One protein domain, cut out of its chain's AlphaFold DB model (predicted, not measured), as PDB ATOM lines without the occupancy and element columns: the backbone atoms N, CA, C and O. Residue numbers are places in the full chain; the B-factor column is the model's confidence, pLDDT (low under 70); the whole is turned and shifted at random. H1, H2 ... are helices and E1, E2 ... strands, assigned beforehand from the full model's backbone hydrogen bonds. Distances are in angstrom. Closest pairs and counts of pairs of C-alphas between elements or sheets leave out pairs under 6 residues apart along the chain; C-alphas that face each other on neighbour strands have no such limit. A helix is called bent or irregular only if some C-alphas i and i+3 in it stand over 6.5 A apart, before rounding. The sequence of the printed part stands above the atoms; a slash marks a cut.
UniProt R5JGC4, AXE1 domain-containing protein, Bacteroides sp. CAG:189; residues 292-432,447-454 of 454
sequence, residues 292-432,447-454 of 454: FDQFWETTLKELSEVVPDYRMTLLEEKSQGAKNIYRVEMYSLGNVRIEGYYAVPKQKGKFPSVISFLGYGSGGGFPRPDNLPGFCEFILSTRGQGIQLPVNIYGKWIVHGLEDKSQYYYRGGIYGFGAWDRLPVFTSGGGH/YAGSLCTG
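AT A GLANCE: This is residues 292 to 432 and 447 to 454 of the 454 residues of the protein "AXE1 domain-containing protein" of Bacteroides sp. CAG:189 (UniProt R5JGC4). The body is one strongly twisted sheet of six strands, curled like part of a barrel, with H3 beside the strands at one end of it, near Ser 332 of E2, and H1 packed on H3 with its residues 299 to 303 while only grazing the sheet. The short H2 packs on E3 with its residues 386 to 388, and the long unnamed link 392 to 408 loops far from the middle before H3. You will find 149 residues printed, under half of them in the three named helices and six named strands, which follow as H1 E1 E2 E3 E4 E5 H2 H3 E6, a mixed class of helices and strands. The mixed sheet runs E1 E2 E3 E5 E4 E6, antiparallel but for E5 and E4. The whole is compact, with a radius of gyration of the C-alphas of 15.8 A and spans of 49 by 35 by 25 A.

HOW THE PARTS SIT: Start with H1, residues 292 to 305, which is only just on the sheet, with 5 pairs of C-alphas within 10 A, and only grazes it with residues 302 to 305. Next come E1, residues 311 to 314, E2, residues 323 to 332, and E3, residues 336 to 345, a meander, each strand the antiparallel neighbour of the one before. Its two hairpins show N 311 and O 329 at 2.9 A, and N 328 and O 340 at 2.8 A. E4, residues 350 to 357, is parallel to E5, residues 376 to 380, with N 354 and O 376 at 2.8 A. E5 is antiparallel to E3, with N 341 and O 379 at 2.8 A. H2, residues 386 to 391, is irregular, with C-alphas 387 and 390 7.6 A apart; it only grazes the sheet, and its closest C-alphas with E3 are those of Ile 387 and Glu 339, 6.8 A apart. H3, residues 409 to 419, stands at the sheet's level, its height over the sheet 0.5 A; its closest C-alphas with E2 are those of Gly 416 and Ser 332, 5.7 A apart. H1 touches H3 with residues 299 to 303 alone, at a steep tilt of 53 degrees, the same way; the closest C-alphas are those of Leu 303 and Ala 419, 7.6 A apart. E6, residues 451 to 453, is antiparallel to E4 over residues 350 to 352, with N 351 and O 452 at 2.9 A, while E5 pairs with residues 353 to 357. Every O i to N i+4 pair is within hydrogen-bond range in H1, against 0 of 2 in H2 and 3 of 7 in H3, where O i to N i+3 pairs reach 2 of 3 and 5 of 8.

IN THESE COORDINATES: Find C-alpha 292 at (109.835, 155.829, 109.374); from there H1 runs 20.6 A. E2 is 26.5 A long, E3 29.2 A and E4 22.5 A. H3 runs 16.1 A to C-alpha 419 at (108.247, 159.762, 88.884), and E6 ends at C-alpha 453, (106.780, 149.955, 73.977).

THE WHOLE: The two C-alphas farthest apart, those of Gln 347 and Glu 403, are 49.4 A apart. The links E4 to E5 and H2 to H3 are long. Residues 433 to 446 are not printed, and C-alphas 432 and 447 are 13.7 A apart across the cut. The model's pLDDT is under 70 at residues 363 to 364, 413 to 432 and 447 to 454.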
ATOM      1  N   PHE A 292     109.119 156.030 110.638       93.62
ATOM      2  CA  PHE A 292     109.835 155.829 109.374       93.62
ATOM      3  C   PHE A 292     108.913 155.445 108.210       93.62
ATOM      4  O   PHE A 292     108.977 156.055 107.141       93.62
ATOM      5  N   ASP A 293     108.032 154.464 108.416       92.06
ATOM      6  CA  ASP A 293     107.097 154.021 107.377       92.06
ATOM      7  C   ASP A 293     106.083 155.125 107.047       92.06
ATOM      8  O   ASP A 293     105.879 155.458 105.878       92.06
ATOM      9  N   GLN A 294     105.529 155.782 108.073       95.38
ATOM     10  CA  GLN A 294     104.586 156.890 107.906       95.38
ATOM     11  C   GLN A 294     105.205 158.066 107.130       95.38
ATOM     12  O   GLN A 294     104.542 158.694 106.297       95.38
ATOM     13  N   PHE A 295     106.479 158.371 107.382       93.94
ATOM     14  CA  PHE A 295     107.224 159.412 106.681       93.94
ATOM     15  C   PHE A 295     107.331 159.122 105.175       93.94
ATOM     16  O   PHE A 295     107.112 160.017 104.346       93.94
ATOM     17  N   TRP A 296     107.620 157.874 104.801       90.00
ATOM     18  CA  TRP A 296     107.721 157.486 103.394       90.00
ATOM     19  C   TRP A 296     106.365 157.360 102.705       90.00
ATOM     20  O   TRP A 296     106.233 157.821 101.571       90.00
ATOM     21  N   GLU A 297     105.340 156.845 103.384       91.50
ATOM     22  CA  GLU A 297     103.964 156.832 102.872       91.50
ATOM     23  C   GLU A 297     103.462 158.250 102.568       91.50
ATOM     24  O   GLU A 297     102.909 158.512 101.496       91.50
ATOM     25  N   THR A 298     103.727 159.199 103.471       93.25
ATOM     26  CA  THR A 298     103.386 160.616 103.272       93.25
ATOM     27  C   THR A 298     104.146 161.206 102.084       93.25
ATOM     28  O   THR A 298     103.552 161.856 101.226       93.25
ATOM     29  N   THR A 299     105.445 160.917 101.971       90.94
ATOM     30  CA  THR A 299     106.284 161.387 100.855       90.94
ATOM     31  C   THR A 299     105.810 160.834  99.502       90.94
ATOM     32  O   THR A 299     105.783 161.562  98.508       90.94
ATOM     33  N   LEU A 300     105.389 159.568  99.448       87.81
ATOM     34  CA  LEU A 300     104.810 158.960  98.248       87.81
ATOM     35  C   LEU A 300     103.474 159.600  97.862       87.81
ATOM     36  O   LEU A 300     103.234 159.848  96.678       87.81
ATOM     37  N   LYS A 301     102.627 159.916  98.848       90.38
ATOM     38  CA  LYS A 301     101.375 160.639  98.618       90.38
ATOM     39  C   LYS A 301     101.637 162.027  98.030       90.38
ATOM     40  O   LYS A 301     101.056 162.352  96.998       90.38
ATOM     41  N   GLU A 302     102.563 162.793  98.603       90.94
ATOM     42  CA  GLU A 302     102.973 164.098  98.063       90.94
ATOM     43  C   GLU A 302     103.491 163.985  96.619       90.94
ATOM     44  O   GLU A 302     103.108 164.768  95.751       90.94
ATOM     45  N   LEU A 303     104.323 162.980  96.315       87.94
ATOM     46  CA  LEU A 303     104.807 162.747  94.951       87.94
ATOM     47  C   LEU A 303     103.664 162.426  93.973       87.94
ATOM     48  O   LEU A 303     103.720 162.833  92.807       87.94
ATOM     49  N   SER A 304     102.645 161.689  94.422       86.69
ATOM     50  CA  SER A 304     101.496 161.313  93.591       86.69
ATOM     51  C   SER A 304     100.678 162.524  93.132       86.69
ATOM     52  O   SER A 304     100.136 162.507  92.027       86.69
ATOM     53  N   GLU A 305     100.673 163.593  93.931       91.88
ATOM     54  CA  GLU A 305      99.989 164.858  93.644       91.88
ATOM     55  C   GLU A 305     100.769 165.737  92.645       91.88
ATOM     56  O   GLU A 305     100.192 166.629  92.022       91.88
ATOM     57  N   VAL A 306     102.065 165.469  92.431       89.88
ATOM     58  CA  VAL A 306     102.875 166.175  91.427       89.88
ATOM     59  C   VAL A 306     102.464 165.741  90.021       89.88
ATOM     60  O   VAL A 306     102.505 164.552  89.690       89.88
ATOM     61  N   VAL A 307     102.138 166.724  89.174       92.12
ATOM     62  CA  VAL A 307     101.940 166.534  87.732       92.12
ATOM     63  C   VAL A 307     103.313 166.461  87.055       92.12
ATOM     64  O   VAL A 307     104.042 167.450  87.067       92.12
ATOM     65  N   PRO A 308     103.693 165.324  86.453       85.44
ATOM     66  CA  PRO A 308     105.060 165.124  85.981       85.44
ATOM     67  C   PRO A 308     105.422 165.872  84.686       85.44
ATOM     68  O   PRO A 308     106.608 165.982  84.409       85.44
ATOM     69  N   ASP A 309     104.454 166.366  83.901       91.25
ATOM     70  CA  ASP A 309     104.657 167.084  82.617       91.25
ATOM     71  C   ASP A 309     105.786 166.495  81.743       91.25
ATOM     72  O   ASP A 309     106.790 167.147  81.455       91.25
ATOM     73  N   TYR A 310     105.650 165.216  81.373       89.19
ATOM     74  CA  TYR A 310     106.687 164.495  80.634       89.19
ATOM     75  C   TYR A 310     106.982 165.121  79.275       89.19
ATOM     76  O   TYR A 310     106.083 165.304  78.451       89.19
ATOM     77  N   ARG A 311     108.269 165.326  78.992       93.31
ATOM     78  CA  ARG A 311     108.755 165.741  77.674       93.31
ATOM     79  C   ARG A 311     109.849 164.807  77.205       93.31
ATOM     80  O   ARG A 311     110.732 164.436  77.971       93.31
ATOM     81  N   MET A 312     109.790 164.440  75.930       94.12
ATOM     82  CA  MET A 312     110.800 163.618  75.277       94.12
ATOM     83  C   MET A 312     111.265 164.314  74.006       94.12
ATOM     84  O   MET A 312     110.459 164.609  73.127       94.12
ATOM     85  N   THR A 313     112.568 164.556  73.910       96.19
ATOM     86  CA  THR A 313     113.200 165.179  72.743       96.19
ATOM     87  C   THR A 313     114.168 164.188  72.121       96.19
ATOM     88  O   THR A 313     115.094 163.742  72.798       96.19
ATOM     89  N   LEU A 314     113.953 163.821  70.856       96.19
ATOM     90  CA  LEU A 314     114.853 162.927  70.125       96.19
ATOM     91  C   LEU A 314     116.228 163.588  69.951       96.19
ATOM     92  O   LEU A 314     116.317 164.747  69.555       96.19
ATOM     93  N   LEU A 315     117.288 162.830  70.217       95.56
ATOM     94  CA  LEU A 315     118.676 163.209  69.968       95.56
ATOM     95  C   LEU A 315     119.149 162.471  68.709       95.56
ATOM     96  O   LEU A 315     119.658 161.347  68.782       95.56
ATOM     97  N   GLU A 316     118.908 163.060  67.538       94.12
ATOM     98  CA  GLU A 316     119.159 162.425  66.236       94.12
ATOM     99  C   GLU A 316     120.631 162.034  66.063       94.12
ATOM    100  O   GLU A 316     120.953 160.909  65.674       94.12
ATOM    101  N   GLU A 317     121.543 162.921  66.453       92.81
ATOM    102  CA  GLU A 317     122.986 162.720  66.368       92.81
ATOM    103  C   GLU A 317     123.484 161.585  67.271       92.81
ATOM    104  O   GLU A 317     124.541 161.005  67.023       92.81
ATOM    105  N   LYS A 318     122.713 161.237  68.305       90.44
ATOM    106  CA  LYS A 318     123.012 160.145  69.239       90.44
ATOM    107  C   LYS A 318     122.290 158.846  68.880       90.44
ATOM    108  O   LYS A 318     122.592 157.805  69.454       90.44
ATOM    109  N   SER A 319     121.400 158.876  67.889       92.69
ATOM    110  CA  SER A 319     120.531 157.760  67.494       92.69
ATOM    111  C   SER A 319     121.052 156.982  66.274       92.69
ATOM    112  O   SER A 319     120.269 156.425  65.506       92.69
ATOM    113  N   GLN A 320     122.370 156.926  66.056       88.44
ATOM    114  CA  GLN A 320     122.960 156.344  64.834       88.44
ATOM    115  C   GLN A 320     123.012 154.803  64.805       88.44
ATOM    116  O   GLN A 320     123.279 154.224  63.756       88.44
ATOM    117  N   GLY A 321     122.712 154.130  65.919       88.56
ATOM    118  CA  GLY A 321     122.771 152.666  66.045       88.56
ATOM    119  C   GLY A 321     121.402 151.981  66.106       88.56
ATOM    120  O   GLY A 321     120.428 152.442  65.501       88.56
ATOM    121  N   ALA A 322     121.317 150.882  66.858       90.88
ATOM    122  CA  ALA A 322     120.104 150.065  67.004       90.88
ATOM    123  C   ALA A 322     118.932 150.761  67.733       90.88
ATOM    124  O   ALA A 322     117.780 150.338  67.592       90.88
ATOM    125  N   LYS A 323     119.207 151.827  68.496       94.12
ATOM    126  CA  LYS A 323     118.234 152.525  69.350       94.12
ATOM    127  C   LYS A 323     118.033 153.996  68.961       94.12
ATOM    128  O   LYS A 323     118.969 154.660  68.519       94.12
ATOM    129  N   ASN A 324     116.818 154.500  69.171       94.56
ATOM    130  CA  ASN A 324     116.522 155.932  69.254       94.56
ATOM    131  C   ASN A 324     116.792 156.406  70.682       94.56
ATOM    132  O   ASN A 324     116.372 155.740  71.627       94.56
ATOM    133  N   ILE A 325     117.477 157.536  70.842       94.62
ATOM    134  CA  ILE A 325     117.824 158.100  72.148       94.62
ATOM    135  C   ILE A 325     117.106 159.432  72.333       94.62
ATOM    136  O   ILE A 325     117.192 160.313  71.484       94.62
ATOM    137  N   TYR A 326     116.430 159.585  73.464       94.69
ATOM    138  CA  TYR A 326     115.673 160.769  73.836       94.69
ATOM    139  C   TYR A 326     116.258 161.399  75.095       94.69
ATOM    140  O   TYR A 326     116.590 160.688  76.044       94.69
ATOM    141  N   ARG A 327     116.312 162.732  75.142       94.25
ATOM    142  CA  ARG A 327     116.360 163.466  76.410       94.25
ATOM    143  C   ARG A 327     114.952 163.490  76.987       94.25
ATOM    144  O   ARG A 327     114.013 163.882  76.293       94.25
ATOM    145  N   VAL A 328     114.818 163.054  78.230       92.75
ATOM    146  CA  VAL A 328     113.558 163.037  78.971       92.75
ATOM    147  C   VAL A 328     113.609 164.114  80.042       92.75
ATOM    148  O   VAL A 328     114.599 164.208  80.762       92.75
ATOM    149  N   GLU A 329     112.541 164.893  80.161       92.06
ATOM    150  CA  GLU A 329     112.326 165.854  81.242       92.06
ATOM    151  C   GLU A 329     111.007 165.523  81.949       92.06
ATOM    152  O   GLU A 329     110.038 165.113  81.304       92.06
ATOM    153  N   MET A 330     110.974 165.683  83.271       90.88
ATOM    154  CA  MET A 330     109.761 165.528  84.079       90.88
ATOM    155  C   MET A 330     109.874 166.297  85.400       90.88
ATOM    156  O   MET A 330     110.971 166.672  85.807       90.88
ATOM    157  N   TYR A 331     108.766 166.489  86.107       90.88
ATOM    158  CA  TYR A 331     108.728 167.036  87.463       90.88
ATOM    159  C   TYR A 331     108.545 165.936  88.516       90.88
ATOM    160  O   TYR A 331     107.829 164.957  88.314       90.88
ATOM    161  N   SER A 332     109.216 166.104  89.656       89.44
ATOM    162  CA  SER A 332     109.214 165.173  90.791       89.44
ATOM    163  C   SER A 332     108.958 165.913  92.115       89.44
ATOM    164  O   SER A 332     108.601 167.091  92.114       89.44
ATOM    165  N   LEU A 333     109.120 165.227  93.251       89.19
ATOM    166  CA  LEU A 333     108.874 165.726  94.607       89.19
ATOM    167  C   LEU A 333     109.450 167.137  94.808       89.19
ATOM    168  O   LEU A 333     110.624 167.377  94.493       89.19
ATOM    169  N   GLY A 334     108.620 168.036  95.345       88.81
ATOM    170  CA  GLY A 334     108.929 169.462  95.499       88.81
ATOM    171  C   GLY A 334     108.785 170.274  94.208       88.81
ATOM    172  O   GLY A 334     109.320 171.372  94.118       88.81
ATOM    173  N   ASN A 335     108.111 169.720  93.193       90.69
ATOM    174  CA  ASN A 335     108.007 170.277  91.844       90.69
ATOM    175  C   ASN A 335     109.379 170.596  91.217       90.69
ATOM    176  O   ASN A 335     109.560 171.577  90.496       90.69
ATOM    177  N   VAL A 336     110.367 169.751  91.516       90.00
ATOM    178  CA  VAL A 336     111.727 169.862  90.984       90.00
ATOM    179  C   VAL A 336     111.768 169.173  89.627       90.00
ATOM    180  O   VAL A 336     111.410 167.997  89.523       90.00
ATOM    181  N   ARG A 337     112.219 169.889  88.592       90.31
ATOM    182  CA  ARG A 337     112.484 169.279  87.285       90.31
ATOM    183  C   ARG A 337     113.622 168.275  87.436       90.31
ATOM    184  O   ARG A 337     114.633 168.597  88.055       90.31
ATOM    185  N   ILE A 338     113.473 167.093  86.865       89.25
ATOM    186  CA  ILE A 338     114.504 166.066  86.736       89.25
ATOM    187  C   ILE A 338     114.611 165.636  85.278       89.25
ATOM    188  O   ILE A 338     113.661 165.763  84.502       89.25
ATOM    189  N   GLU A 339     115.789 165.154  84.905       91.25
ATOM    190  CA  GLU A 339     116.113 164.860  83.514       91.25
ATOM    191  C   GLU A 339     116.798 163.504  83.376       91.25
ATOM    192  O   GLU A 339     117.353 162.976  84.336       91.25
ATOM    193  N   GLY A 340     116.785 162.933  82.179       91.62
ATOM    194  CA  GLY A 340     117.461 161.672  81.900       91.62
ATOM    195  C   GLY A 340     117.579 161.381  80.414       91.62
ATOM    196  O   GLY A 340     117.140 162.164  79.569       91.62
ATOM    197  N   TYR A 341     118.149 160.225  80.100       92.81
ATOM    198  CA  TYR A 341     118.225 159.699  78.744       92.81
ATOM    199  C   TYR A 341     117.453 158.393  78.640       92.81
ATOM    200  O   TYR A 341     117.667 157.478  79.433       92.81
ATOM    201  N   TYR A 342     116.589 158.297  77.636       93.06
ATOM    202  CA  TYR A 342     115.848 157.086  77.308       93.06
ATOM    203  C   TYR A 342     116.281 156.571  75.943       93.06
ATOM    204  O   TYR A 342     116.108 157.264  74.943       93.06
ATOM    205  N   ALA A 343     116.841 155.370  75.888       93.88
ATOM    206  CA  ALA A 343     117.177 154.687  74.649       93.88
ATOM    207  C   ALA A 343     116.206 153.529  74.414       93.88
ATOM    208  O   ALA A 343     116.025 152.688  75.290       93.88
ATOM    209  N   VAL A 344     115.620 153.458  73.223       93.88
ATOM    210  CA  VAL A 344     114.614 152.455  72.848       93.88
ATOM    211  C   VAL A 344     114.957 151.836  71.494       93.88
ATOM    212  O   VAL A 344     115.363 152.575  70.592       93.88
ATOM    213  N   PRO A 345     114.827 150.509  71.312       94.25
ATOM    214  CA  PRO A 345     115.075 149.873  70.022       94.25
ATOM    215  C   PRO A 345     114.243 150.501  68.902       94.25
ATOM    216  O   PRO A 345     113.064 150.788  69.072       94.25
ATOM    217  N   LYS A 346     114.849 150.690  67.724       92.69
ATOM    218  CA  LYS A 346     114.147 151.217  66.534       92.69
ATOM    219  C   LYS A 346     113.087 150.258  65.988       92.69
ATOM    220  O   LYS A 346     112.229 150.655  65.201       92.69
ATOM    221  N   GLN A 347     113.188 148.980  66.342       89.69
ATOM    222  CA  GLN A 347     112.215 147.968  65.958       89.69
ATOM    223  C   GLN A 347     110.931 148.167  66.763       89.69
ATOM    224  O   GLN A 347     110.983 148.343  67.974       89.69
ATOM    225  N   LYS A 348     109.773 148.079  66.106       88.38
ATOM    226  CA  LYS A 348     108.485 148.093  66.810       88.38
ATOM    227  C   LYS A 348     108.348 146.833  67.659       88.38
ATOM    228  O   LYS A 348     108.546 145.731  67.151       88.38
ATOM    229  N   GLY A 349     107.951 146.980  68.917       87.12
ATOM    230  CA  GLY A 349     107.756 145.836  69.799       87.12
ATOM    231  C   GLY A 349     107.692 146.208  71.272       87.12
ATOM    232  O   GLY A 349     107.724 147.383  71.639       87.12
ATOM    233  N   LYS A 350     107.589 145.173  72.110       86.44
ATOM    234  CA  LYS A 350     107.759 145.286  73.558       86.44
ATOM    235  C   LYS A 350     109.142 144.786  73.939       86.44
ATOM    236  O   LYS A 350     109.497 143.669  73.567       86.44
ATOM    237  N   PHE A 351     109.871 145.583  74.706       87.50
ATOM    238  CA  PHE A 351     111.234 145.267  75.119       87.50
ATOM    239  C   PHE A 351     111.366 145.313  76.644       87.50
ATOM    240  O   PHE A 351     110.685 146.114  77.295       87.50
ATOM    241  N   PRO A 352     112.214 144.456  77.235       89.19
ATOM    242  CA  PRO A 352     112.617 144.605  78.627       89.19
ATOM    243  C   PRO A 352     113.332 145.943  78.841       89.19
ATOM    244  O   PRO A 352     113.993 146.453  77.935       89.19
ATOM    245  N   SER A 353     113.225 146.490  80.049       87.00
ATOM    246  CA  SER A 353     113.828 147.779  80.393       87.00
ATOM    247  C   SER A 353     114.902 147.651  81.464       87.00
ATOM    248  O   SER A 353     114.771 146.855  82.392       87.00
ATOM    249  N   VAL A 354     115.947 148.467  81.358       87.44
ATOM    250  CA  VAL A 354     116.971 148.656  82.390       87.44
ATOM    251  C   VAL A 354     116.941 150.107  82.837       87.44
ATOM    252  O   VAL A 354     117.118 151.012  82.022       87.44
ATOM    253  N   ILE A 355     116.754 150.327  84.136       85.56
ATOM    254  CA  ILE A 355     116.855 151.652  84.747       85.56
ATOM    255  C   ILE A 355     118.199 151.738  85.464       85.56
ATOM    256  O   ILE A 355     118.557 150.853  86.236       85.56
ATOM    257  N   SER A 356     118.958 152.788  85.174       85.19
ATOM    258  CA  SER A 356     120.274 153.034  85.757       85.19
ATOM    259  C   SER A 356     120.258 154.308  86.588       85.19
ATOM    260  O   SER A 356     119.824 155.364  86.122       85.19
ATOM    261  N   PHE A 357     120.792 154.198  87.800       80.69
ATOM    262  CA  PHE A 357     120.989 155.317  88.713       80.69
ATOM    263  C   PHE A 357     122.454 155.715  88.755       80.69
ATOM    264  O   PHE A 357     123.353 154.883  88.616       80.69
ATOM    265  N   LEU A 358     122.680 157.009  88.927       82.06
ATOM    266  CA  LEU A 358     124.006 157.597  88.903       82.06
ATOM    267  C   LEU A 358     124.658 157.575  90.285       82.06
ATOM    268  O   LEU A 358     124.000 157.806  91.301       82.06
ATOM    269  N   GLY A 359     125.971 157.340  90.303       79.75
ATOM    270  CA  GLY A 359     126.795 157.504  91.500       79.75
ATOM    271  C   GLY A 359     126.956 158.978  91.891       79.75
ATOM    272  O   GLY A 359     126.776 159.876  91.060       79.75
ATOM    273  N   TYR A 360     127.315 159.212  93.155       82.69
ATOM    274  CA  TYR A 360     127.479 160.548  93.732       82.69
ATOM    275  C   TYR A 360     128.472 161.405  92.937       82.69
ATOM    276  O   TYR A 360     129.592 160.974  92.676       82.69
ATOM    277  N   GLY A 361     128.059 162.614  92.555       78.31
ATOM    278  CA  GLY A 361     128.905 163.577  91.842       78.31
ATOM    279  C   GLY A 361     129.224 163.198  90.393       78.31
ATOM    280  O   GLY A 361     129.965 163.916  89.728       78.31
ATOM    281  N   SER A 362     128.679 162.092  89.874       76.00
ATOM    282  CA  SER A 362     128.946 161.698  88.491       76.00
ATOM    283  C   SER A 362     128.306 162.675  87.495       76.00
ATOM    284  O   SER A 362     127.173 163.132  87.668       76.00
ATOM    285  N   GLY A 363     129.028 162.979  86.411       67.25
ATOM    286  CA  GLY A 363     128.616 163.931  85.367       67.25
ATOM    287  C   GLY A 363     127.470 163.462  84.459       67.25
ATOM    288  O   GLY A 363     127.139 164.143  83.494       67.25
ATOM    289  N   GLY A 364     126.836 162.327  84.769       63.31
ATOM    290  CA  GLY A 364     125.804 161.712  83.938       63.31
ATOM    291  C   GLY A 364     126.344 160.565  83.087       63.31
ATOM    292  O   GLY A 364     127.368 160.682  82.422       63.31
ATOM    293  N   GLY A 365     125.640 159.435  83.106       71.88
ATOM    294  CA  GLY A 365     125.833 158.349  82.147       71.88
ATOM    295  C   GLY A 365     125.054 158.630  80.861       71.88
ATOM    296  O   GLY A 365     123.981 159.230  80.907       71.88
ATOM    297  N   PHE A 366     125.571 158.183  79.716       85.12
ATOM    298  CA  PHE A 366     124.891 158.297  78.423       85.12
ATOM    299  C   PHE A 366     124.685 156.899  77.816       85.12
ATOM    300  O   PHE A 366     125.648 156.123  77.775       85.12
ATOM    301  N   PRO A 367     123.474 156.546  77.343       85.38
ATOM    302  CA  PRO A 367     123.227 155.220  76.791       85.38
ATOM    303  C   PRO A 367     123.928 155.080  75.439       85.38
ATOM    304  O   PRO A 367     123.917 155.992  74.612       85.38
ATOM    305  N   ARG A 368     124.550 153.925  75.187       84.81
ATOM    306  CA  ARG A 368     125.184 153.654  73.889       84.81
ATOM    307  C   ARG A 368     124.144 153.065  72.930       84.81
ATOM    308  O   ARG A 368     123.428 152.143  73.331       84.81
ATOM    309  N   PRO A 369     124.060 153.542  71.677       81.62
ATOM    310  CA  PRO A 369     122.975 153.172  70.769       81.62
ATOM    311  C   PRO A 369     122.982 151.689  70.360       81.62
ATOM    312  O   PRO A 369     121.919 151.167  70.038       81.62
ATOM    313  N   ASP A 370     124.129 151.007  70.441       86.75
ATOM    314  CA  ASP A 370     124.275 149.579  70.100       86.75
ATOM    315  C   ASP A 370     124.438 148.657  71.320       86.75
ATOM    316  O   ASP A 370     124.519 147.438  71.178       86.75
ATOM    317  N   ASN A 371     124.478 149.216  72.534       84.25
ATOM    318  CA  ASN A 371     124.495 148.417  73.758       84.25
ATOM    319  C   ASN A 371     123.095 147.864  74.052       84.25
ATOM    320  O   ASN A 371     122.113 148.569  73.827       84.25
ATOM    321  N   LEU A 372     123.009 146.622  74.544       86.75
ATOM    322  CA  LEU A 372     121.748 145.925  74.846       86.75
ATOM    323  C   LEU A 372     120.650 146.189  73.784       86.75
ATOM    324  O   LEU A 372     119.598 146.738  74.104       86.75
ATOM    325  N   PRO A 373     120.864 145.827  72.505       87.19
ATOM    326  CA  PRO A 373     120.011 146.273  71.394       87.19
ATOM    327  C   PRO A 373     118.552 145.788  71.473       87.19
ATOM    328  O   PRO A 373     117.692 146.326  70.783       87.19
ATOM    329  N   GLY A 374     118.269 144.781  72.306       89.44
ATOM    330  CA  GLY A 374     116.921 144.285  72.603       89.44
ATOM    331  C   GLY A 374     116.312 144.828  73.901       89.44
ATOM    332  O   GLY A 374     115.326 144.262  74.360       89.44
ATOM    333  N   PHE A 375     116.898 145.860  74.513       92.31
ATOM    334  CA  PHE A 375     116.414 146.476  75.749       92.31
ATOM    335  C   PHE A 375     116.143 147.966  75.552       92.31
ATOM    336  O   PHE A 375     116.848 148.658  74.813       92.31
ATOM    337  N   CYS A 376     115.162 148.470  76.294       91.88
ATOM    338  CA  CYS A 376     115.080 149.887  76.599       91.88
ATOM    339  C   CYS A 376     116.032 150.213  77.755       91.88
ATOM    340  O   CYS A 376     116.101 149.480  78.738       91.88
ATOM    341  N   GLU A 377     116.752 151.323  77.669       92.00
ATOM    342  CA  GLU A 377     117.613 151.814  78.745       92.00
ATOM    343  C   GLU A 377     117.115 153.187  79.189       92.00
ATOM    344  O   GLU A 377     116.895 154.065  78.356       92.00
ATOM    345  N   PHE A 378     116.964 153.391  80.493       90.06
ATOM    346  CA  PHE A 378     116.656 154.690  81.072       90.06
ATOM    347  C   PHE A 378     117.717 155.065  82.102       90.06
ATOM    348  O   PHE A 378     117.848 154.417  83.138       90.06
ATOM    349  N   ILE A 379     118.493 156.105  81.809       89.38
ATOM    350  CA  ILE A 379     119.476 156.667  82.734       89.38
ATOM    351  C   ILE A 379     118.887 157.953  83.290       89.38
ATOM    352  O   ILE A 379     118.757 158.941  82.565       89.38
ATOM    353  N   LEU A 380     118.526 157.938  84.570       86.19
ATOM    354  CA  LEU A 380     117.970 159.109  85.234       86.19
ATOM    355  C   LEU A 380     119.084 159.931  85.882       86.19
ATOM    356  O   LEU A 380     119.884 159.409  86.658       86.19
ATOM    357  N   SER A 381     119.104 161.232  85.602       86.56
ATOM    358  CA  SER A 381     119.961 162.175  86.309       86.56
ATOM    359  C   SER A 381     119.451 162.378  87.731       86.56
ATOM    360  O   SER A 381     118.282 162.697  87.950       86.56
ATOM    361  N   THR A 382     120.334 162.232  88.715       85.31
ATOM    362  CA  THR A 382     120.019 162.601  90.097       85.31
ATOM    363  C   THR A 382     119.852 164.124  90.171       85.31
ATOM    364  O   THR A 382     120.653 164.857  89.592       85.31
ATOM    365  N   ARG A 383     118.804 164.613  90.850       87.75
ATOM    366  CA  ARG A 383     118.445 166.045  90.912       87.75
ATOM    367  C   ARG A 383     119.638 166.936  91.293       87.75
ATOM    368  O   ARG A 383     120.293 166.706  92.299       87.75
ATOM    369  N   GLY A 384     119.932 167.955  90.486       87.50
ATOM    370  CA  GLY A 384     121.086 168.843  90.703       87.50
ATOM    371  C   GLY A 384     122.465 168.188  90.514       87.50
ATOM    372  O   GLY A 384     123.469 168.822  90.805       87.50
ATOM    373  N   GLN A 385     122.536 166.952  90.019       87.81
ATOM    374  CA  GLN A 385     123.756 166.271  89.567       87.81
ATOM    375  C   GLN A 385     123.632 165.937  88.075       87.81
ATOM    376  O   GLN A 385     122.609 166.221  87.445       87.81
ATOM    377  N   GLY A 386     124.668 165.321  87.500       87.12
ATOM    378  CA  GLY A 386     124.660 164.866  86.113       87.12
ATOM    379  C   GLY A 386     124.286 165.973  85.127       87.12
ATOM    380  O   GLY A 386     124.889 167.044  85.125       87.12
ATOM    381  N   ILE A 387     123.233 165.736  84.338       88.69
ATOM    382  CA  ILE A 387     122.696 166.688  83.344       88.69
ATOM    383  C   ILE A 387     122.353 168.040  83.992       88.69
ATOM    384  O   ILE A 387     122.459 169.091  83.364       88.69
ATOM    385  N   GLN A 388     121.949 168.014  85.259       87.69
ATOM    386  CA  GLN A 388     121.433 169.165  85.991       87.69
ATOM    387  C   GLN A 388     122.488 169.834  86.877       87.69
ATOM    388  O   GLN A 388     122.162 170.778  87.594       87.69
ATOM    389  N   LEU A 389     123.742 169.376  86.826       87.88
ATOM    390  CA  LEU A 389     124.843 169.966  87.586       87.88
ATOM    391  C   LEU A 389     125.018 171.481  87.331       87.88
ATOM    392  O   LEU A 389     125.190 172.206  88.310       87.88
ATOM    393  N   PRO A 390     124.892 172.006  86.089       88.06
ATOM    394  CA  PRO A 390     125.023 173.446  85.834       88.06
ATOM    395  C   PRO A 390     123.956 174.322  86.507       88.06
ATOM    396  O   PRO A 390     124.128 175.532  86.594       88.06
ATOM    397  N   VAL A 391     122.845 173.728  86.955       86.69
ATOM    398  CA  VAL A 391     121.726 174.420  87.621       86.69
ATOM    399  C   VAL A 391     121.520 173.919  89.057       86.69
ATOM    400  O   VAL A 391     120.428 174.030  89.613       86.69
ATOM    401  N   ASN A 392     122.555 173.325  89.658       87.31
ATOM    402  CA  ASN A 392     122.502 172.783  91.009       87.31
ATOM    403  C   ASN A 392     122.315 173.884  92.065       87.31
ATOM    404  O   ASN A 392     123.112 174.813  92.148       87.31
ATOM    405  N   ILE A 393     121.315 173.717  92.933       89.19
ATOM    406  CA  ILE A 393     121.040 174.617  94.068       89.19
ATOM    407  C   ILE A 393     121.404 174.004  95.428       89.19
ATOM    408  O   ILE A 393     121.256 174.652  96.459       89.19
ATOM    409  N   TYR A 394     121.845 172.744  95.456       87.19
ATOM    410  CA  TYR A 394     121.960 171.969  96.694       87.19
ATOM    411  C   TYR A 394     123.322 172.106  97.394       87.19
ATOM    412  O   TYR A 394     123.472 171.654  98.528       87.19
ATOM    413  N   GLY A 395     124.327 172.718  96.757       85.69
ATOM    414  CA  GLY A 395     125.694 172.744  97.287       85.69
ATOM    415  C   GLY A 395     126.239 171.321  97.481       85.69
ATOM    416  O   GLY A 395     126.205 170.515  96.549       85.69
ATOM    417  N   LYS A 396     126.709 170.994  98.694       85.19
ATOM    418  CA  LYS A 396     127.109 169.626  99.070       85.19
ATOM    419  C   LYS A 396     125.867 168.772  99.369       85.19
ATOM    420  O   LYS A 396     125.307 168.847 100.459       85.19
ATOM    421  N   TRP A 397     125.474 167.913  98.426       89.94
ATOM    422  CA  TRP A 397     124.230 167.128  98.498       89.94
ATOM    423  C   TRP A 397     124.070 166.284  99.771       89.94
ATOM    424  O   TRP A 397     122.965 166.192 100.293       89.94
ATOM    425  N   ILE A 398     125.146 165.678 100.288       91.75
ATOM    426  CA  ILE A 398     125.074 164.790 101.467       91.75
ATOM    427  C   ILE A 398     124.718 165.513 102.776       91.75
ATOM    428  O   ILE A 398     124.257 164.873 103.710       91.75
ATOM    429  N   VAL A 399     124.906 166.834 102.847       93.50
ATOM    430  CA  VAL A 399     124.584 167.640 104.040       93.50
ATOM    431  C   VAL A 399     123.434 168.620 103.807       93.50
ATOM    432  O   VAL A 399     123.077 169.375 104.703       93.50
ATOM    433  N   HIS A 400     122.851 168.639 102.608       92.94
ATOM    434  CA  HIS A 400     121.784 169.576 102.286       92.94
ATOM    435  C   HIS A 400     120.473 169.173 102.977       92.94
ATOM    436  O   HIS A 400     119.923 168.106 102.684       92.94
ATOM    437  N   GLY A 401     119.972 170.039 103.863       93.88
ATOM    438  CA  GLY A 401     118.755 169.809 104.647       93.88
ATOM    439  C   GLY A 401     118.917 168.717 105.707       93.88
ATOM    440  O   GLY A 401     117.959 168.010 106.000       93.88
ATOM    441  N   LEU A 402     120.131 168.499 106.219       94.88
ATOM    442  CA  LEU A 402     120.431 167.425 107.176       94.88
ATOM    443  C   LEU A 402     119.699 167.608 108.519       94.88
ATOM    444  O   LEU A 402     119.424 166.636 109.216       94.88
ATOM    445  N   GLU A 403     119.376 168.849 108.868       95.94
ATOM    446  CA  GLU A 403     118.682 169.256 110.090       95.94
ATOM    447  C   GLU A 403     117.188 168.898 110.118       95.94
ATOM    448  O   GLU A 403     116.593 168.846 111.194       95.94
ATOM    449  N   ASP A 404     116.578 168.636 108.958       94.75
ATOM    450  CA  ASP A 404     115.165 168.285 108.838       94.75
ATOM    451  C   ASP A 404     114.977 167.194 107.777       94.75
ATOM    452  O   ASP A 404     115.136 167.422 106.577       94.75
ATOM    453  N   LYS A 405     114.539 166.004 108.209       92.00
ATOM    454  CA  LYS A 405     114.267 164.867 107.313       92.00
ATOM    455  C   LYS A 405     113.302 165.204 106.171       92.00
ATOM    456  O   LYS A 405     113.389 164.583 105.114       92.00
ATOM    457  N   SER A 406     112.405 166.179 106.346       91.69
ATOM    458  CA  SER A 406     111.478 166.644 105.309       91.69
ATOM    459  C   SER A 406     112.170 167.446 104.195       91.69
ATOM    460  O   SER A 406     111.691 167.438 103.058       91.69
ATOM    461  N   GLN A 407     113.302 168.084 104.503       91.50
ATOM    462  CA  GLN A 407     114.108 168.897 103.585       91.50
ATOM    463  C   GLN A 407     115.367 168.171 103.097       91.50
ATOM    464  O   GLN A 407     115.978 168.599 102.115       91.50
ATOM    465  N   TYR A 408     115.746 167.065 103.744       94.38
ATOM    466  CA  TYR A 408     116.959 166.331 103.410       94.38
ATOM    467  C   TYR A 408     116.997 165.905 101.940       94.38
ATOM    468  O   TYR A 408     116.066 165.286 101.416       94.38
ATOM    469  N   TYR A 409     118.115 166.189 101.272       92.38
ATOM    470  CA  TYR A 409     118.284 165.998  99.832       92.38
ATOM    471  C   TYR A 409     117.864 164.610  99.332       92.38
ATOM    472  O   TYR A 409     117.159 164.493  98.324       92.38
ATOM    473  N   TYR A 410     118.250 163.544 100.040       90.69
ATOM    474  CA  TYR A 410     117.928 162.182  99.617       90.69
ATOM    475  C   TYR A 410     116.449 161.822  99.775       90.69
ATOM    476  O   TYR A 410     116.017 160.879  99.123       90.69
ATOM    477  N   ARG A 411     115.631 162.591 100.505       90.00
ATOM    478  CA  ARG A 411     114.166 162.451 100.435       90.00
ATOM    479  C   ARG A 411     113.678 162.669  99.003       90.00
ATOM    480  O   ARG A 411     112.939 161.859  98.458       90.00
ATOM    481  N   GLY A 412     114.156 163.730  98.355       82.38
ATOM    482  CA  GLY A 412     113.893 163.988  96.942       82.38
ATOM    483  C   GLY A 412     114.727 163.114  96.002       82.38
ATOM    484  O   GLY A 412     114.246 162.724  94.940       82.38
ATOM    485  N   GLY A 413     115.972 162.801  96.365       69.50
ATOM    486  CA  GLY A 413     116.865 161.948  95.577       69.50
ATOM    487  C   GLY A 413     116.320 160.529  95.404       69.50
ATOM    488  O   GLY A 413     116.249 160.048  94.278       69.50
ATOM    489  N   ILE A 414     115.846 159.917  96.495       63.47
ATOM    490  CA  ILE A 414     115.255 158.570  96.538       63.47
ATOM    491  C   ILE A 414     113.871 158.527  95.872       63.47
ATOM    492  O   ILE A 414     113.418 157.463  95.487       63.47
ATOM    493  N   TYR A 415     113.189 159.658  95.682       54.78
ATOM    494  CA  TYR A 415     111.847 159.691  95.077       54.78
ATOM    495  C   TYR A 415     111.769 160.494  93.766       54.78
ATOM    496  O   TYR A 415     110.702 160.598  93.164       54.78
ATOM    497  N   GLY A 416     112.920 160.937  93.239       51.47
ATOM    498  CA  GLY A 416     113.120 161.201  91.807       51.47
ATOM    499  C   GLY A 416     112.679 159.986  90.990       51.47
ATOM    500  O   GLY A 416     111.772 160.079  90.170       51.47
ATOM    501  N   PHE A 417     113.239 158.836  91.350       50.91
ATOM    502  CA  PHE A 417     112.509 157.723  91.950       50.91
ATOM    503  C   PHE A 417     111.130 157.307  91.338       50.91
ATOM    504  O   PHE A 417     110.955 156.930  90.192       50.91
ATOM    505  N   GLY A 418     110.049 157.468  92.103       49.38
ATOM    506  CA  GLY A 418     108.691 157.099  91.661       49.38
ATOM    507  C   GLY A 418     108.096 157.923  90.499       49.38
ATOM    508  O   GLY A 418     106.992 157.624  90.043       49.38
ATOM    509  N   ALA A 419     108.767 158.973  90.002       51.47
ATOM    510  CA  ALA A 419     108.247 159.762  88.884       51.47
ATOM    511  C   ALA A 419     108.368 159.044  87.525       51.47
ATOM    512  O   ALA A 419     107.549 159.323  86.650       51.47
ATOM    513  N   TRP A 420     109.299 158.097  87.325       56.31
ATOM    514  CA  TRP A 420     109.335 157.331  86.063       56.31
ATOM    515  C   TRP A 420     108.321 156.202  86.001       56.31
ATOM    516  O   TRP A 420     107.978 155.799  84.899       56.31
ATOM    517  N   ASP A 421     107.846 155.653  87.124       55.38
ATOM    518  CA  ASP A 421     106.877 154.541  87.075       55.38
ATOM    519  C   ASP A 421     105.560 155.000  86.425       55.38
ATOM    520  O   ASP A 421     104.731 154.198  86.006       55.38
ATOM    521  N   ARG A 422     105.403 156.323  86.306       58.72
ATOM    522  CA  ARG A 422     104.316 157.027  85.635       58.72
ATOM    523  C   ARG A 422     104.672 157.501  84.209       58.72
ATOM    524  O   ARG A 422     103.815 158.095  83.555       58.72
ATOM    525  N   LEU A 423     105.888 157.249  83.700       57.75
ATOM    526  CA  LEU A 423     106.252 157.543  82.307       57.75
ATOM    527  C   LEU A 423     105.389 156.678  81.367       57.75
ATOM    528  O   LEU A 423     105.412 155.452  81.493       57.75
ATOM    529  N   PRO A 424     104.702 157.264  80.365       55.50
ATOM    530  CA  PRO A 424     103.766 156.536  79.499       55.50
ATOM    531  C   PRO A 424     104.383 155.377  78.704       55.50
ATOM    532  O   PRO A 424     103.662 154.513  78.211       55.50
ATOM    533  N   VAL A 425     105.710 155.375  78.547       53.34
ATOM    534  CA  VAL A 425     106.457 154.355  77.797       53.34
ATOM    535  C   VAL A 425     106.639 153.049  78.571       53.34
ATOM    536  O   VAL A 425     106.913 152.027  77.945       53.34
ATOM    537  N   PHE A 426     106.450 153.049  79.895       58.47
ATOM    538  CA  PHE A 426     106.503 151.849  80.728       58.47
ATOM    539  C   PHE A 426     105.082 151.346  81.000       58.47
ATOM    540  O   PHE A 426     104.249 152.051  81.558       58.47
ATOM    541  N   THR A 427     104.797 150.096  80.629       48.47
ATOM    542  CA  THR A 427     103.540 149.433  81.006       48.47
ATOM    543  C   THR A 427     103.789 148.527  82.206       48.47
ATOM    544  O   THR A 427     104.658 147.654  82.165       48.47
ATOM    545  N   SER A 428     103.050 148.749  83.297       42.88
ATOM    546  CA  SER A 428     103.199 148.003  84.548       42.88
ATOM    547  C   SER A 428     102.858 146.524  84.345       42.88
ATOM    548  O   SER A 428     101.691 146.132  84.305       42.88
ATOM    549  N   GLY A 429     103.882 145.680  84.253       35.91
ATOM    550  CA  GLY A 429     103.756 144.249  84.496       35.91
ATOM    551  C   GLY A 429     103.749 143.985  85.999       35.91
ATOM    552  O   GLY A 429     104.760 143.566  86.535       35.91
ATOM    553  N   GLY A 430     102.639 144.281  86.683       29.09
ATOM    554  CA  GLY A 430     102.285 143.698  87.989       29.09
ATOM    555  C   GLY A 430     103.275 143.796  89.164       29.09
ATOM    556  O   GLY A 430     103.131 143.018  90.101       29.09
ATOM    557  N   GLY A 431     104.249 144.707  89.154       33.09
ATOM    558  CA  GLY A 431     105.095 145.009  90.311       33.09
ATOM    559  C   GLY A 431     104.893 146.460  90.721       33.09
ATOM    560  O   GLY A 431     105.350 147.359  90.020       33.09
ATOM    561  N   HIS A 432     104.167 146.701  91.810       35.09
ATOM    562  CA  HIS A 432     104.048 148.036  92.390       35.09
ATOM    563  C   HIS A 432     105.439 148.530  92.823       35.09
ATOM    564  O   HIS A 432     106.189 147.781  93.449       35.09
ATOM    565  N   TYR A 447     117.365 145.186  88.855       31.14
ATOM    566  CA  TYR A 447     116.594 145.098  87.618       31.14
ATOM    567  C   TYR A 447     115.102 145.216  87.951       31.14
ATOM    568  O   TYR A 447     114.514 144.278  88.486       31.14
ATOM    569  N   ALA A 448     114.475 146.348  87.630       34.81
ATOM    570  CA  ALA A 448     113.018 146.443  87.611       34.81
ATOM    571  C   ALA A 448     112.516 145.944  86.246       34.81
ATOM    572  O   ALA A 448     112.758 146.572  85.217       34.81
ATOM    573  N   GLY A 449     111.860 144.781  86.220       30.44
ATOM    574  CA  GLY A 449     111.310 144.193  84.998       30.44
ATOM    575  C   GLY A 449     110.044 144.914  84.538       30.44
ATOM    576  O   GLY A 449     108.944 144.437  84.791       30.44
ATOM    577  N   SER A 450     110.186 146.049  83.854       45.47
ATOM    578  CA  SER A 450     109.079 146.739  83.185       45.47
ATOM    579  C   SER A 450     109.157 146.551  81.664       45.47
ATOM    580  O   SER A 450     110.235 146.588  81.060       45.47
ATOM    581  N   LEU A 451     108.004 146.308  81.029       37.06
ATOM    582  CA  LEU A 451     107.894 146.219  79.571       37.06
ATOM    583  C   LEU A 451     107.713 147.626  78.995       37.06
ATOM    584  O   LEU A 451     106.741 148.309  79.332       37.06
ATOM    585  N   CYS A 452     108.618 148.023  78.103       45.03
ATOM    586  CA  CYS A 452     108.522 149.260  77.336       45.03
ATOM    587  C   CYS A 452     107.981 149.012  75.927       45.03
ATOM    588  O   CYS A 452     108.300 147.989  75.319       45.03
ATOM    589  N   THR A 453     107.211 149.956  75.387       41.56
ATOM    590  CA  THR A 453     106.780 149.955  73.977       41.56
ATOM    591  C   THR A 453     107.628 150.918  73.150       41.56
ATOM    592  O   THR A 453     107.738 152.086  73.523       41.56
ATOM    593  N   GLY A 454     108.210 150.420  72.053       36.31
ATOM    594  CA  GLY A 454     108.984 151.207  71.082       36.31
ATOM    595  C   GLY A 454     108.183 151.798  69.935       36.31
ATOM    596  O   GLY A 454     107.091 151.258  69.627       36.31
TER     597      GLY A 454